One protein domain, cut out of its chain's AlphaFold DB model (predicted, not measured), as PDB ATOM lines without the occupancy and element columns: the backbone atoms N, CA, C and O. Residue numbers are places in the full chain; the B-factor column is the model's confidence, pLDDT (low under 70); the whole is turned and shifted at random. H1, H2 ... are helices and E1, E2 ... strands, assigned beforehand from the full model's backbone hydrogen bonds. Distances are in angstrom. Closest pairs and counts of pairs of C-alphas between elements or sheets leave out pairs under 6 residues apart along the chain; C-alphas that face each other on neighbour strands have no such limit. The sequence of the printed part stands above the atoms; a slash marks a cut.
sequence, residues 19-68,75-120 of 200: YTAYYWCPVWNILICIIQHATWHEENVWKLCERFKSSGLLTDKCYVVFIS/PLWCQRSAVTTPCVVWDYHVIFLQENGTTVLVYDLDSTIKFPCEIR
ATOM      1  N   TYR A  19     -30.943  29.185 -24.255       76.00
ATOM      2  CA  TYR A  19     -29.999  29.333 -23.157       76.00
ATOM      3  C   TYR A  19     -30.705  29.732 -21.869       76.00
ATOM      4  O   TYR A  19     -31.670  30.497 -21.852       76.00
ATOM      5  N   THR A  20     -30.204  29.213 -20.752       79.62
ATOM      6  CA  THR A  20     -30.665  29.636 -19.433       79.62
ATOM      7  C   THR A  20     -30.120  31.027 -19.142       79.62
ATOM      8  O   THR A  20     -28.915  31.211 -18.964       79.62
ATOM      9  N   ALA A  21     -31.015  32.003 -19.066       81.19
ATOM     10  CA  ALA A  21     -30.679  33.383 -18.775       81.19
ATOM     11  C   ALA A  21     -31.095  33.753 -17.348       81.19
ATOM     12  O   ALA A  21     -32.181  33.402 -16.876       81.19
ATOM     13  N   TYR A  22     -30.218  34.491 -16.668       83.38
ATOM     14  CA  TYR A  22     -30.400  34.923 -15.289       83.38
ATOM     15  C   TYR A  22     -30.477  36.442 -15.218       83.38
ATOM     16  O   TYR A  22     -29.535  37.145 -15.580       83.38
ATOM     17  N   TYR A  23     -31.583  36.938 -14.682       82.62
ATOM     18  CA  TYR A  23     -31.856  38.354 -14.528       82.62
ATOM     19  C   TYR A  23     -32.072  38.685 -13.067       82.62
ATOM     20  O   TYR A  23     -33.041  38.250 -12.443       82.62
ATOM     21  N   TRP A  24     -31.173  39.486 -12.510       83.69
ATOM     22  CA  TRP A  24     -31.391  40.040 -11.188       83.69
ATOM     23  C   TRP A  24     -32.383  41.197 -11.274       83.69
ATOM     24  O   TRP A  24     -32.095  42.211 -11.904       83.69
ATOM     25  N   CYS A  25     -33.542  41.059 -10.630       83.06
ATOM     26  CA  CYS A  25     -34.506  42.138 -10.489       83.06
ATOM     27  C   CYS A  25     -34.328  42.799  -9.112       83.06
ATOM     28  O   CYS A  25     -34.838  42.280  -8.114       83.06
ATOM     29  N   PRO A  26     -33.634  43.951  -9.023       81.31
ATOM     30  CA  PRO A  26     -33.378  44.617  -7.749       81.31
ATOM     31  C   PRO A  26     -34.643  45.185  -7.094       81.31
ATOM     32  O   PRO A  26     -34.644  45.381  -5.886       81.31
ATOM     33  N   VAL A  27     -35.708  45.441  -7.864       83.50
ATOM     34  CA  VAL A  27     -36.973  45.994  -7.342       83.50
ATOM     35  C   VAL A  27     -37.660  45.000  -6.411       83.50
ATOM     36  O   VAL A  27     -38.114  45.367  -5.332       83.50
ATOM     37  N   TRP A  28     -37.691  43.731  -6.813       82.06
ATOM     38  CA  TRP A  28     -38.362  42.661  -6.073       82.06
ATOM     39  C   TRP A  28     -37.380  41.743  -5.337       82.06
ATOM     40  O   TRP A  28     -37.796  40.757  -4.739       82.06
ATOM     41  N   ASN A  29     -36.078  42.060  -5.394       83.75
ATOM     42  CA  ASN A  29     -34.994  41.264  -4.818       83.75
ATOM     43  C   ASN A  29     -35.071  39.779  -5.233       83.75
ATOM     44  O   ASN A  29     -34.926  38.876  -4.408       83.75
ATOM     45  N   ILE A  30     -35.352  39.530  -6.517       80.12
ATOM     46  CA  ILE A  30     -35.570  38.189  -7.071       80.12
ATOM     47  C   ILE A  30     -34.642  37.926  -8.253       80.12
ATOM     48  O   ILE A  30     -34.442  38.779  -9.120       80.12
ATOM     49  N   LEU A  31     -34.107  36.707  -8.305       80.81
ATOM     50  CA  LEU A  31     -33.440  36.179  -9.486       80.81
ATOM     51  C   LEU A  31     -34.483  35.535 -10.405       80.81
ATOM     52  O   LEU A  31     -35.131  34.544 -10.051       80.81
ATOM     53  N   ILE A  32     -34.651  36.111 -11.587       79.75
ATOM     54  CA  ILE A  32     -35.488  35.573 -12.651       79.75
ATOM     55  C   ILE A  32     -34.595  34.688 -13.516       79.75
ATOM     56  O   ILE A  32     -33.663  35.167 -14.151       79.75
ATOM     57  N   CYS A  33     -34.872  33.390 -13.506       80.38
ATOM     58  CA  CYS A  33     -34.239  32.408 -14.377       80.38
ATOM     59  C   CYS A  33     -35.274  31.974 -15.415       80.38
ATOM     60  O   CYS A  33     -36.362  31.537 -15.031       80.38
ATOM     61  N   ILE A  34     -34.968  32.156 -16.699       78.69
ATOM     62  CA  ILE A  34     -35.840  31.797 -17.823       78.69
ATOM     63  C   ILE A  34     -34.979  31.111 -18.884       78.69
ATOM     64  O   ILE A  34     -33.865  31.557 -19.158       78.69
ATOM     65  N   ILE A  35     -35.492  30.032 -19.475       78.56
ATOM     66  CA  ILE A  35     -34.943  29.496 -20.724       78.56
ATOM     67  C   ILE A  35     -35.381  30.447 -21.829       78.56
ATOM     68  O   ILE A  35     -36.581  30.628 -22.036       78.56
ATOM     69  N   GLN A  36     -34.416  31.093 -22.472       76.06
ATOM     70  CA  GLN A  36     -34.661  32.066 -23.525       76.06
ATOM     71  C   GLN A  36     -34.252  31.517 -24.872       76.06
ATOM     72  O   GLN A  36     -33.163  30.962 -24.996       76.06
ATOM     73  N   HIS A  37     -35.084  31.785 -25.872       80.94
ATOM     74  CA  HIS A  37     -34.734  31.585 -27.267       80.94
ATOM     75  C   HIS A  37     -34.422  32.931 -27.925       80.94
ATOM     76  O   HIS A  37     -35.193  33.879 -27.797       80.94
ATOM     77  N   ALA A  38     -33.344  33.016 -28.705       70.44
ATOM     78  CA  ALA A  38     -32.856  34.268 -29.307       70.44
ATOM     79  C   ALA A  38     -33.803  34.985 -30.308       70.44
ATOM     80  O   ALA A  38     -33.445  36.036 -30.827       70.44
ATOM     81  N   THR A  39     -34.966  34.413 -30.642       73.00
ATOM     82  CA  THR A  39     -35.868  34.940 -31.689       73.00
ATOM     83  C   THR A  39     -37.350  34.913 -31.317       73.00
ATOM     84  O   THR A  39     -38.140  35.553 -32.004       73.00
ATOM     85  N   TRP A  40     -37.740  34.199 -30.255       81.56
ATOM     86  CA  TRP A  40     -39.142  34.016 -29.847       81.56
ATOM     87  C   TRP A  40     -39.459  34.935 -28.666       81.56
ATOM     88  O   TRP A  40     -39.683  34.501 -27.531       81.56
ATOM     89  N   HIS A  41     -39.385  36.239 -28.923       85.00
ATOM     90  CA  HIS A  41     -39.554  37.300 -27.929       85.00
ATOM     91  C   HIS A  41     -40.899  37.201 -27.195       85.00
ATOM     92  O   HIS A  41     -40.977  37.386 -25.981       85.00
ATOM     93  N   GLU A  42     -41.954  36.857 -27.924       88.94
ATOM     94  CA  GLU A  42     -43.305  36.624 -27.435       88.94
ATOM     95  C   GLU A  42     -43.381  35.457 -26.443       88.94
ATOM     96  O   GLU A  42     -44.005  35.597 -25.390       88.94
ATOM     97  N   GLU A  43     -42.701  34.340 -26.718       90.38
ATOM     98  CA  GLU A  43     -42.671  33.186 -25.813       90.38
ATOM     99  C   GLU A  43     -41.793  33.458 -24.588       90.38
ATOM    100  O   GLU A  43     -42.178  33.141 -23.457       90.38
ATOM    101  N   ASN A  44     -40.656  34.130 -24.780       89.75
ATOM    102  CA  ASN A  44     -39.783  34.559 -23.691       89.75
ATOM    103  C   ASN A  44     -40.531  35.475 -22.703       89.75
ATOM    104  O   ASN A  44     -40.465  35.285 -21.483       89.75
ATOM    105  N   VAL A  45     -41.282  36.455 -23.219       93.62
ATOM    106  CA  VAL A  45     -42.111  37.358 -22.406       93.62
ATOM    107  C   VAL A  45     -43.292  36.619 -21.775       93.62
ATOM    108  O   VAL A  45     -43.628  36.876 -20.615       93.62
ATOM    109  N   TRP A  46     -43.891  35.650 -22.468       94.00
ATOM    110  CA  TRP A  46     -44.917  34.794 -21.874       94.00
ATOM    111  C   TRP A  46     -44.370  34.012 -20.670       94.00
ATOM    112  O   TRP A  46     -44.989  33.999 -19.601       94.00
ATOM    113  N   LYS A  47     -43.166  33.437 -20.785       90.44
ATOM    114  CA  LYS A  47     -42.487  32.735 -19.683       90.44
ATOM    115  C   LYS A  47     -42.135  33.662 -18.525       90.44
ATOM    116  O   LYS A  47     -42.256  33.271 -17.361       90.44
ATOM    117  N   LEU A  48     -41.781  34.913 -18.812       92.00
ATOM    118  CA  LEU A  48     -41.625  35.940 -17.784       92.00
ATOM    119  C   LEU A  48     -42.945  36.202 -17.040       92.00
ATOM    120  O   LEU A  48     -42.946  36.251 -15.808       92.00
ATOM    121  N   CYS A  49     -44.071  36.295 -17.754       94.56
ATOM    122  CA  CYS A  49     -45.394  36.450 -17.141       94.56
ATOM    123  C   CYS A  49     -45.755  35.250 -16.251       94.56
ATOM    124  O   CYS A  49     -46.228  35.433 -15.127       94.56
ATOM    125  N   GLU A  50     -45.488  34.022 -16.710       92.94
ATOM    126  CA  GLU A  50     -45.669  32.791 -15.925       92.94
ATOM    127  C   GLU A  50     -44.831  32.824 -14.635       92.94
ATOM    128  O   GLU A  50     -45.328  32.508 -13.547       92.94
ATOM    129  N   ARG A  51     -43.580  33.293 -14.719       89.62
ATOM    130  CA  ARG A  51     -42.705  33.454 -13.553       89.62
ATOM    131  C   ARG A  51     -43.235  34.497 -12.569       89.62
ATOM    132  O   ARG A  51     -43.254  34.226 -11.367       89.62
ATOM    133  N   PHE A  52     -43.692  35.651 -13.058       93.06
ATOM    134  CA  PHE A  52     -44.310  36.705 -12.242       93.06
ATOM    135  C   PHE A  52     -45.568  36.202 -11.537       93.06
ATOM    136  O   PHE A  52     -45.735  36.437 -10.339       93.06
ATOM    137  N   LYS A  53     -46.417  35.453 -12.248       93.12
ATOM    138  CA  LYS A  53     -47.626  34.836 -11.688       93.12
ATOM    139  C   LYS A  53     -47.280  33.890 -10.545       93.12
ATOM    140  O   LYS A  53     -47.852  33.994  -9.465       93.12
ATOM    141  N   SER A  54     -46.304  33.014 -10.769       90.75
ATOM    142  CA  SER A  54     -45.851  32.018  -9.789       90.75
ATOM    143  C   SER A  54     -45.226  32.655  -8.540       90.75
ATOM    144  O   SER A  54     -45.258  32.074  -7.462       90.75
ATOM    145  N   SER A  55     -44.669  33.860  -8.682       89.81
ATOM    146  CA  SER A  55     -44.106  34.663  -7.591       89.81
ATOM    147  C   SER A  55     -45.105  35.616  -6.925       89.81
ATOM    148  O   SER A  55     -44.705  36.351  -6.028       89.81
ATOM    149  N   GLY A  56     -46.373  35.648  -7.353       91.56
ATOM    150  CA  GLY A  56     -47.373  36.593  -6.837       91.56
ATOM    151  C   GLY A  56     -47.122  38.059  -7.223       91.56
ATOM    152  O   GLY A  56     -47.679  38.955  -6.600       91.56
ATOM    153  N   LEU A  57     -46.278  38.308  -8.231       91.56
ATOM    154  CA  LEU A  57     -45.911  39.646  -8.716       91.56
ATOM    155  C   LEU A  57     -46.746  40.099  -9.921       91.56
ATOM    156  O   LEU A  57     -46.710  41.274 -10.283       91.56
ATOM    157  N   LEU A  58     -47.469  39.179 -10.571       94.88
ATOM    158  CA  LEU A  58     -48.350  39.514 -11.687       94.88
ATOM    159  C   LEU A  58     -49.619  40.193 -11.158       94.88
ATOM    160  O   LEU A  58     -50.377  39.588 -10.401       94.88
ATOM    161  N   THR A  59     -49.851  41.433 -11.580       94.62
ATOM    162  CA  THR A  59     -51.002  42.257 -11.173       94.62
ATOM    163  C   THR A  59     -51.764  42.760 -12.400       94.62
ATOM    164  O   THR A  59     -51.337  42.546 -13.533       94.62
ATOM    165  N   ASP A  60     -52.878  43.456 -12.185       95.56
ATOM    166  CA  ASP A  60     -53.616  44.189 -13.225       95.56
ATOM    167  C   ASP A  60     -52.834  45.383 -13.807       95.56
ATOM    168  O   ASP A  60     -53.214  45.928 -14.840       95.56
ATOM    169  N   LYS A  61     -51.710  45.741 -13.177       95.50
ATOM    170  CA  LYS A  61     -50.748  46.763 -13.608       95.50
ATOM    171  C   LYS A  61     -49.560  46.203 -14.394       95.50
ATOM    172  O   LYS A  61     -48.516  46.850 -14.509       95.50
ATOM    173  N   CYS A  62     -49.686  44.972 -14.880       96.62
ATOM    174  CA  CYS A  62     -48.700  44.312 -15.722       96.62
ATOM    175  C   CYS A  62     -49.217  44.211 -17.159       96.62
ATOM    176  O   CYS A  62     -50.358  43.812 -17.381       96.62
ATOM    177  N   TYR A  63     -48.360  44.512 -18.134       97.25
ATOM    178  CA  TYR A  63     -48.737  44.566 -19.546       97.25
ATOM    179  C   TYR A  63     -47.693  43.879 -20.424       97.25
ATOM    180  O   TYR A  63     -46.502  43.908 -20.131       97.25
ATOM    181  N   VAL A  64     -48.141  43.302 -21.536       97.50
ATOM    182  CA  VAL A  64     -47.273  42.838 -22.625       97.50
ATOM    183  C   VAL A  64     -47.451  43.794 -23.793       97.50
ATOM    184  O   VAL A  64     -48.582  44.104 -24.169       97.50
ATOM    185  N   VAL A  65     -46.348  44.273 -24.360       96.75
ATOM    186  CA  VAL A  65     -46.363  45.249 -25.451       96.75
ATOM    187  C   VAL A  65     -45.681  44.655 -26.670       96.75
ATOM    188  O   VAL A  65     -44.503  44.308 -26.617       96.75
ATOM    189  N   PHE A  66     -46.429  44.589 -27.769       96.94
ATOM    190  CA  PHE A  66     -45.898  44.311 -29.098       96.94
ATOM    191  C   PHE A  66     -45.515  45.630 -29.768       96.94
ATOM    192  O   PHE A  66     -46.315  46.565 -29.827       96.94
ATOM    193  N   ILE A  67     -44.293  45.699 -30.281       95.69
ATOM    194  CA  ILE A  67     -43.724  46.858 -30.963       95.69
ATOM    195  C   ILE A  67     -43.537  46.479 -32.428       95.69
ATOM    196  O   ILE A  67     -42.764  45.582 -32.738       95.69
ATOM    197  N   SER A  68     -44.246  47.146 -33.333       96.31
ATOM    198  CA  SER A  68     -44.104  46.971 -34.784       96.31
ATOM    199  C   SER A  68     -44.660  48.207 -35.511       96.31
ATOM    200  O   SER A  68     -45.128  49.156 -34.878       96.31
ATOM    201  N   PRO A  75     -36.554  50.000 -35.712       92.94
ATOM    202  CA  PRO A  75     -35.197  50.066 -35.186       92.94
ATOM    203  C   PRO A  75     -35.212  50.212 -33.660       92.94
ATOM    204  O   PRO A  75     -35.782  51.167 -33.128       92.94
ATOM    205  N   LEU A  76     -34.542  49.297 -32.959       91.50
ATOM    206  CA  LEU A  76     -34.316  49.360 -31.514       91.50
ATOM    207  C   LEU A  76     -32.814  49.368 -31.206       91.50
ATOM    208  O   LEU A  76     -32.056  48.505 -31.653       91.50
ATOM    209  N   TRP A  77     -32.372  50.363 -30.436       90.75
ATOM    210  CA  TRP A  77     -30.993  50.482 -29.953       90.75
ATOM    211  C   TRP A  77     -30.773  49.646 -28.693       90.75
ATOM    212  O   TRP A  77     -31.724  49.229 -28.030       90.75
ATOM    213  N   CYS A  78     -29.500  49.447 -28.337       89.75
ATOM    214  CA  CYS A  78     -29.104  48.750 -27.111       89.75
ATOM    215  C   CYS A  78     -29.719  47.343 -27.015       89.75
ATOM    216  O   CYS A  78     -30.259  46.965 -25.980       89.75
ATOM    217  N   GLN A  79     -29.664  46.593 -28.115       90.69
ATOM    218  CA  GLN A  79     -30.137  45.213 -28.207       90.69
ATOM    219  C   GLN A  79     -28.932  44.272 -28.257       90.69
ATOM    220  O   GLN A  79     -27.918  44.608 -28.866       90.69
ATOM    221  N   ARG A  80     -29.018  43.088 -27.647       87.81
ATOM    222  CA  ARG A  80     -27.904  42.119 -27.615       87.81
ATOM    223  C   ARG A  80     -27.500  41.618 -28.995       87.81
ATOM    224  O   ARG A  80     -26.327  41.338 -29.212       87.81
ATOM    225  N   SER A  81     -28.450  41.567 -29.922       85.94
ATOM    226  CA  SER A  81     -28.216  41.177 -31.315       85.94
ATOM    227  C   SER A  81     -27.573  42.289 -32.159       85.94
ATOM    228  O   SER A  81     -27.257  42.066 -33.327       85.94
ATOM    229  N   ALA A  82     -27.349  43.485 -31.596       84.81
ATOM    230  CA  ALA A  82     -26.615  44.560 -32.258       84.81
ATOM    231  C   ALA A  82     -25.104  44.258 -32.228       84.81
ATOM    232  O   ALA A  82     -24.402  44.647 -31.297       84.81
ATOM    233  N   VAL A  83     -24.608  43.521 -33.230       78.69
ATOM    234  CA  VAL A  83     -23.190  43.110 -33.296       78.69
ATOM    235  C   VAL A  83     -22.319  44.177 -33.960       78.69
ATOM    236  O   VAL A  83     -21.306  44.587 -33.402       78.69
ATOM    237  N   THR A  84     -22.703  44.631 -35.155       76.81
ATOM    238  CA  THR A  84     -21.929  45.596 -35.960       76.81
ATOM    239  C   THR A  84     -22.686  46.890 -36.246       76.81
ATOM    240  O   THR A  84     -22.125  47.824 -36.808       76.81
ATOM    241  N   THR A  85     -23.958  46.968 -35.860       76.06
ATOM    242  CA  THR A  85     -24.836  48.112 -36.117       76.06
ATOM    243  C   THR A  85     -25.207  48.816 -34.813       76.06
ATOM    244  O   THR A  85     -25.252  48.183 -33.759       76.06
ATOM    245  N   PRO A  86     -25.526  50.123 -34.844       77.12
ATOM    246  CA  PRO A  86     -25.939  50.847 -33.640       77.12
ATOM    247  C   PRO A  86     -27.312  50.393 -33.104       77.12
ATOM    248  O   PRO A  86     -27.624  50.623 -31.938       77.12
ATOM    249  N   CYS A  87     -28.132  49.751 -33.942       87.62
ATOM    250  CA  CYS A  87     -29.459  49.236 -33.606       87.62
ATOM    251  C   CYS A  87     -29.757  47.930 -34.357       87.62
ATOM    252  O   CYS A  87     -29.102  47.623 -35.358       87.62
ATOM    253  N   VAL A  88     -30.757  47.184 -33.889       89.62
ATOM    254  CA  VAL A  88     -31.346  46.039 -34.600       89.62
ATOM    255  C   VAL A  88     -32.656  46.495 -35.230       89.62
ATOM    256  O   VAL A  88     -33.443  47.182 -34.579       89.62
ATOM    257  N   VAL A  89     -32.882  46.134 -36.493       90.31
ATOM    258  CA  VAL A  89     -34.167  46.354 -37.166       90.31
ATOM    259  C   VAL A  89     -34.980  45.075 -37.042       90.31
ATOM    260  O   VAL A  89     -34.629  44.065 -37.649       90.31
ATOM    261  N   TRP A  90     -36.047  45.129 -36.252       91.88
ATOM    262  CA  TRP A  90     -36.958  44.008 -36.046       91.88
ATOM    263  C   TRP A  90     -38.191  44.125 -36.944       91.88
ATOM    264  O   TRP A  90     -38.619  45.233 -37.283       91.88
ATOM    265  N   ASP A  91     -38.797  42.991 -37.287       92.75
ATOM    266  CA  ASP A  91     -40.141  42.950 -37.866       92.75
ATOM    267  C   ASP A  91     -41.216  43.222 -36.801       92.75
ATOM    268  O   ASP A  91     -42.162  43.985 -37.029       92.75
ATOM    269  N   TYR A  92     -41.014  42.683 -35.603       94.81
ATOM    270  CA  TYR A  92     -41.674  43.070 -34.365       94.81
ATOM    271  C   TYR A  92     -40.768  42.779 -33.158       94.81
ATOM    272  O   TYR A  92     -39.849  41.972 -33.240       94.81
ATOM    273  N   HIS A  93     -41.050  43.408 -32.020       95.06
ATOM    274  CA  HIS A  93     -40.421  43.088 -30.734       95.06
ATOM    275  C   HIS A  93     -41.468  42.987 -29.630       95.06
ATOM    276  O   HIS A  93     -42.539  43.590 -29.741       95.06
ATOM    277  N   VAL A  94     -41.171  42.251 -28.557       95.69
ATOM    278  CA  VAL A  94     -42.091  42.087 -27.424       95.69
ATOM    279  C   VAL A  94     -41.382  42.391 -26.115       95.69
ATOM    280  O   VAL A  94     -40.315  41.856 -25.832       95.69
ATOM    281  N   ILE A  95     -42.007  43.231 -25.294       96.00
ATOM    282  CA  ILE A  95     -41.516  43.594 -23.960       96.00
ATOM    283  C   ILE A  95     -42.620  43.428 -22.916       96.00
ATOM    284  O   ILE A  95     -43.813  43.458 -23.233       96.00
ATOM    285  N   PHE A  96     -42.222  43.296 -21.654       96.25
ATOM    286  CA  PHE A  96     -43.141  43.292 -20.517       96.25
ATOM    287  C   PHE A  96     -43.015  44.588 -19.715       96.25
ATOM    288  O   PHE A  96     -41.909  45.075 -19.481       96.25
ATOM    289  N   LEU A  97     -44.147  45.149 -19.293       95.88
ATOM    290  CA  LEU A  97     -44.232  46.364 -18.489       95.88
ATOM    291  C   LEU A  97     -44.882  46.084 -17.136       95.88
ATOM    292  O   LEU A  97     -45.810  45.282 -17.034       95.88
ATOM    293  N   GLN A  98     -44.448  46.815 -16.116       94.31
ATOM    294  CA  GLN A  98     -45.114  46.874 -14.818       94.31
ATOM    295  C   GLN A  98     -45.175  48.323 -14.334       94.31
ATOM    296  O   GLN A  98     -44.134  48.965 -14.182       94.31
ATOM    297  N   GLU A  99     -46.371  48.840 -14.052       92.69
ATOM    298  CA  GLU A  99     -46.478  50.118 -13.340       92.69
ATOM    299  C   GLU A  99     -46.021  49.943 -11.891       92.69
ATOM    300  O   GLU A  99     -46.448  49.028 -11.181       92.69
ATOM    301  N   ASN A 100     -45.167  50.854 -11.438       86.69
ATOM    302  CA  ASN A 100     -44.597  50.851 -10.101       86.69
ATOM    303  C   ASN A 100     -44.675  52.257  -9.491       86.69
ATOM    304  O   ASN A 100     -43.704  53.013  -9.451       86.69
ATOM    305  N   GLY A 101     -45.871  52.632  -9.035       85.25
ATOM    306  CA  GLY A 101     -46.133  53.967  -8.500       85.25
ATOM    307  C   GLY A 101     -46.157  55.016  -9.610       85.25
ATOM    308  O   GLY A 101     -47.071  55.014 -10.426       85.25
ATOM    309  N   THR A 102     -45.174  55.918  -9.626       79.75
ATOM    310  CA  THR A 102     -45.050  56.984 -10.639       79.75
ATOM    311  C   THR A 102     -44.128  56.609 -11.798       79.75
ATOM    312  O   THR A 102     -43.854  57.445 -12.654       79.75
ATOM    313  N   THR A 103     -43.588  55.388 -11.814       84.06
ATOM    314  CA  THR A 103     -42.682  54.917 -12.865       84.06
ATOM    315  C   THR A 103     -43.234  53.665 -13.532       84.06
ATOM    316  O   THR A 103     -44.087  52.963 -12.984       84.06
ATOM    317  N   VAL A 104     -42.741  53.381 -14.734       90.44
ATOM    318  CA  VAL A 104     -43.029  52.142 -15.460       90.44
ATOM    319  C   VAL A 104     -41.727  51.377 -15.612       90.44
ATOM    320  O   VAL A 104     -40.760  51.898 -16.174       90.44
ATOM    321  N   LEU A 105     -41.707  50.151 -15.097       93.12
ATOM    322  CA  LEU A 105     -40.610  49.210 -15.265       93.12
ATOM    323  C   LEU A 105     -40.778  48.472 -16.589       93.12
ATOM    324  O   LEU A 105     -41.844  47.926 -16.863       93.12
ATOM    325  N   VAL A 106     -39.714  48.437 -17.379       94.44
ATOM    326  CA  VAL A 106     -39.604  47.702 -18.634       94.44
ATOM    327  C   VAL A 106     -38.695  46.508 -18.428       94.44
ATOM    328  O   VAL A 106     -37.551  46.627 -17.979       94.44
ATOM    329  N   TYR A 107     -39.212  45.356 -18.808       94.44
ATOM    330  CA  TYR A 107     -38.518  44.088 -18.836       94.44
ATOM    331  C   TYR A 107     -38.353  43.709 -20.307       94.44
ATOM    332  O   TYR A 107     -39.184  43.010 -20.887       94.44
ATOM    333  N   ASP A 108     -37.293  44.238 -20.911       93.62
ATOM    334  CA  ASP A 108     -36.845  43.849 -22.245       93.62
ATOM    335  C   ASP A 108     -35.741  42.803 -22.086       93.62
ATOM    336  O   ASP A 108     -34.651  43.088 -21.578       93.62
ATOM    337  N   LEU A 109     -36.068  41.571 -22.466       91.38
ATOM    338  CA  LEU A 109     -35.178  40.431 -22.330       91.38
ATOM    339  C   LEU A 109     -34.031  40.466 -23.334       91.38
ATOM    340  O   LEU A 109     -33.052  39.782 -23.074       91.38
ATOM    341  N   ASP A 110     -34.081  41.307 -24.367       90.25
ATOM    342  CA  ASP A 110     -33.041  41.433 -25.394       90.25
ATOM    343  C   ASP A 110     -32.255  42.739 -25.282       90.25
ATOM    344  O   ASP A 110     -31.284  42.961 -26.009       90.25
ATOM    345  N   SER A 111     -32.592  43.577 -24.300       89.88
ATOM    346  CA  SER A 111     -31.854  44.804 -24.037       89.88
ATOM    347  C   SER A 111     -30.475  44.548 -23.417       89.88
ATOM    348  O   SER A 111     -30.261  43.610 -22.635       89.88
ATOM    349  N   THR A 112     -29.538  45.442 -23.730       88.44
ATOM    350  CA  THR A 112     -28.258  45.629 -23.029       88.44
ATOM    351  C   THR A 112     -28.343  46.698 -21.932       88.44
ATOM    352  O   THR A 112     -27.383  46.899 -21.186       88.44
ATOM    353  N   ILE A 113     -29.484  47.382 -21.805       87.56
ATOM    354  CA  ILE A 113     -29.774  48.310 -20.707       87.56
ATOM    355  C   ILE A 113     -30.020  47.500 -19.417       87.56
ATOM    356  O   ILE A 113     -30.304  46.302 -19.448       87.56
ATOM    357  N   LYS A 114     -29.895  48.149 -18.249       87.25
ATOM    358  CA  LYS A 114     -30.213  47.557 -16.939       87.25
ATOM    359  C   LYS A 114     -31.595  46.889 -16.944       87.25
ATOM    360  O   LYS A 114     -32.549  47.466 -17.446       87.25
ATOM    361  N   PHE A 115     -31.705  45.733 -16.295       88.00
ATOM    362  CA  PHE A 115     -32.952  44.982 -16.177       88.00
ATOM    363  C   PHE A 115     -33.511  44.982 -14.734       88.00
ATOM    364  O   PHE A 115     -32.759  44.687 -13.800       88.00
ATOM    365  N   PRO A 116     -34.815  45.267 -14.528       91.44
ATOM    366  CA  PRO A 116     -35.641  46.079 -15.423       91.44
ATOM    367  C   PRO A 116     -35.085  47.509 -15.524       91.44
ATOM    368  O   PRO A 116     -34.356  47.968 -14.634       91.44
ATOM    369  N   CYS A 117     -35.449  48.229 -16.584       88.50
ATOM    370  CA  CYS A 117     -35.189  49.664 -16.693       88.50
ATOM    371  C   CYS A 117     -36.468  50.460 -16.452       88.50
ATOM    372  O   CYS A 117     -37.570  49.952 -16.607       88.50
ATOM    373  N   GLU A 118     -36.335  51.716 -16.045       87.50
ATOM    374  CA  GLU A 118     -37.479  52.619 -15.973       87.50
ATOM    375  C   GLU A 118     -37.607  53.395 -17.281       87.50
ATOM    376  O   GLU A 118     -36.605  53.907 -17.792       87.50
ATOM    377  N   ILE A 119     -38.835  53.554 -17.782       77.94
ATOM    378  CA  ILE A 119     -39.095  54.529 -18.846       77.94
ATOM    379  C   ILE A 119     -38.898  55.918 -18.246       77.94
ATOM    380  O   ILE A 119     -39.700  56.379 -17.435       77.94
ATOM    381  N   ARG A 120     -37.823  56.598 -18.645       76.69
ATOM    382  CA  ARG A 120     -37.577  57.994 -18.282       76.69
ATOM    383  C   ARG A 120     -37.293  58.797 -19.537       76.69
ATOM    384  O   ARG A 120     -36.287  58.576 -20.209       76.69
TER     385      ARG A 120
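What this domain is: This is residues 19 to 68 and 75 to 120 of the 200 residues of the protein "Protein N-terminal glutamine amidohydrolase" of Ascaris lumbricoides (UniProt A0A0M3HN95). One helix, H1, covers one face of a strongly twisted sheet of three strands, E3, E6 and E7, and a long hairpin, E1 and E2, packs with E2 on another side of that helix. A second, much smaller hairpin, E4 and E5, lies off at one end, and residues 108 to 120, with no named element, fold back so that residues 117 to 118 pair with E7. The printed part has 96 residues with one named helix and seven named strands, in the order E1 E2 H1 E3 E4 E5 E6 E7; the class is mixed, helices and strands, and the larger sheet runs E3 - E6 - E7, antiparallel throughout. The whole is compact, with a radius of gyration of the C-alphas of 13.0 A and spans of 39 by 30 by 22 A.

How they stand to each other: E1, residues 19 to 25, and E2, residues 30 to 37, form an antiparallel hairpin, with N 21 and O 34 2.9 A apart, within hydrogen-bond range. The closest C-alphas of E2 and H1, residues 41 to 54, are those of Gln 36 and Asn 44, 5.7 A apart. E1 and H1 are apart. In H1 every O i to N i+4 pair is within hydrogen-bond range. E3, residues 62 to 67, is an edge strand and the antiparallel neighbour of E6, residues 93 to 100; N 65 and O 95 are 2.9 A apart, within hydrogen-bond range. H1 is on the sheet of E3, E6 and E7, residues 103 to 107, at a height over the sheet of 8.9 A, giving two layers, a helix on one face of a sheet. It lies over E6 and along the strands, at 1 degree to E6 on the local plane; their closest C-alphas are those of His 41 and Val 94, 5.4 A apart. E4, residues 75 to 77, and E5, residues 87 to 90, form a hairpin, with N 76 and O 88 2.9 A apart, within hydrogen-bond range. E4 is apart from E6, and E5 and E6 meet only through their link. E6 and E7 form a hairpin, with N 98 and O 105 2.9 A apart, within hydrogen-bond range.

Where its parts are: E1 begins at C-alpha 19, (-29.999, 29.333, -23.157), and is 18.6 A long; E2 is 21.3 A. H1 begins at C-alpha 41, (-39.554, 37.300, -27.929), and is 19.9 A long. E3 measures 16.2 A, E6 22.4 A and E7 13.0 A, while E4 and E5 are shorter. E7 ends at C-alpha 107, (-38.518, 44.088, -18.836).

The domain as a whole: The two C-alphas farthest apart, those of Gly 56 and Thr 84, are 39.7 A apart. Residues 69 to 74 are not printed, and C-alphas 68 and 75 are 9.4 A apart across this cut. Of the links that are printed whole, none is long. The mean pLDDT of the printed part is 88.0, and no printed residue is under 70.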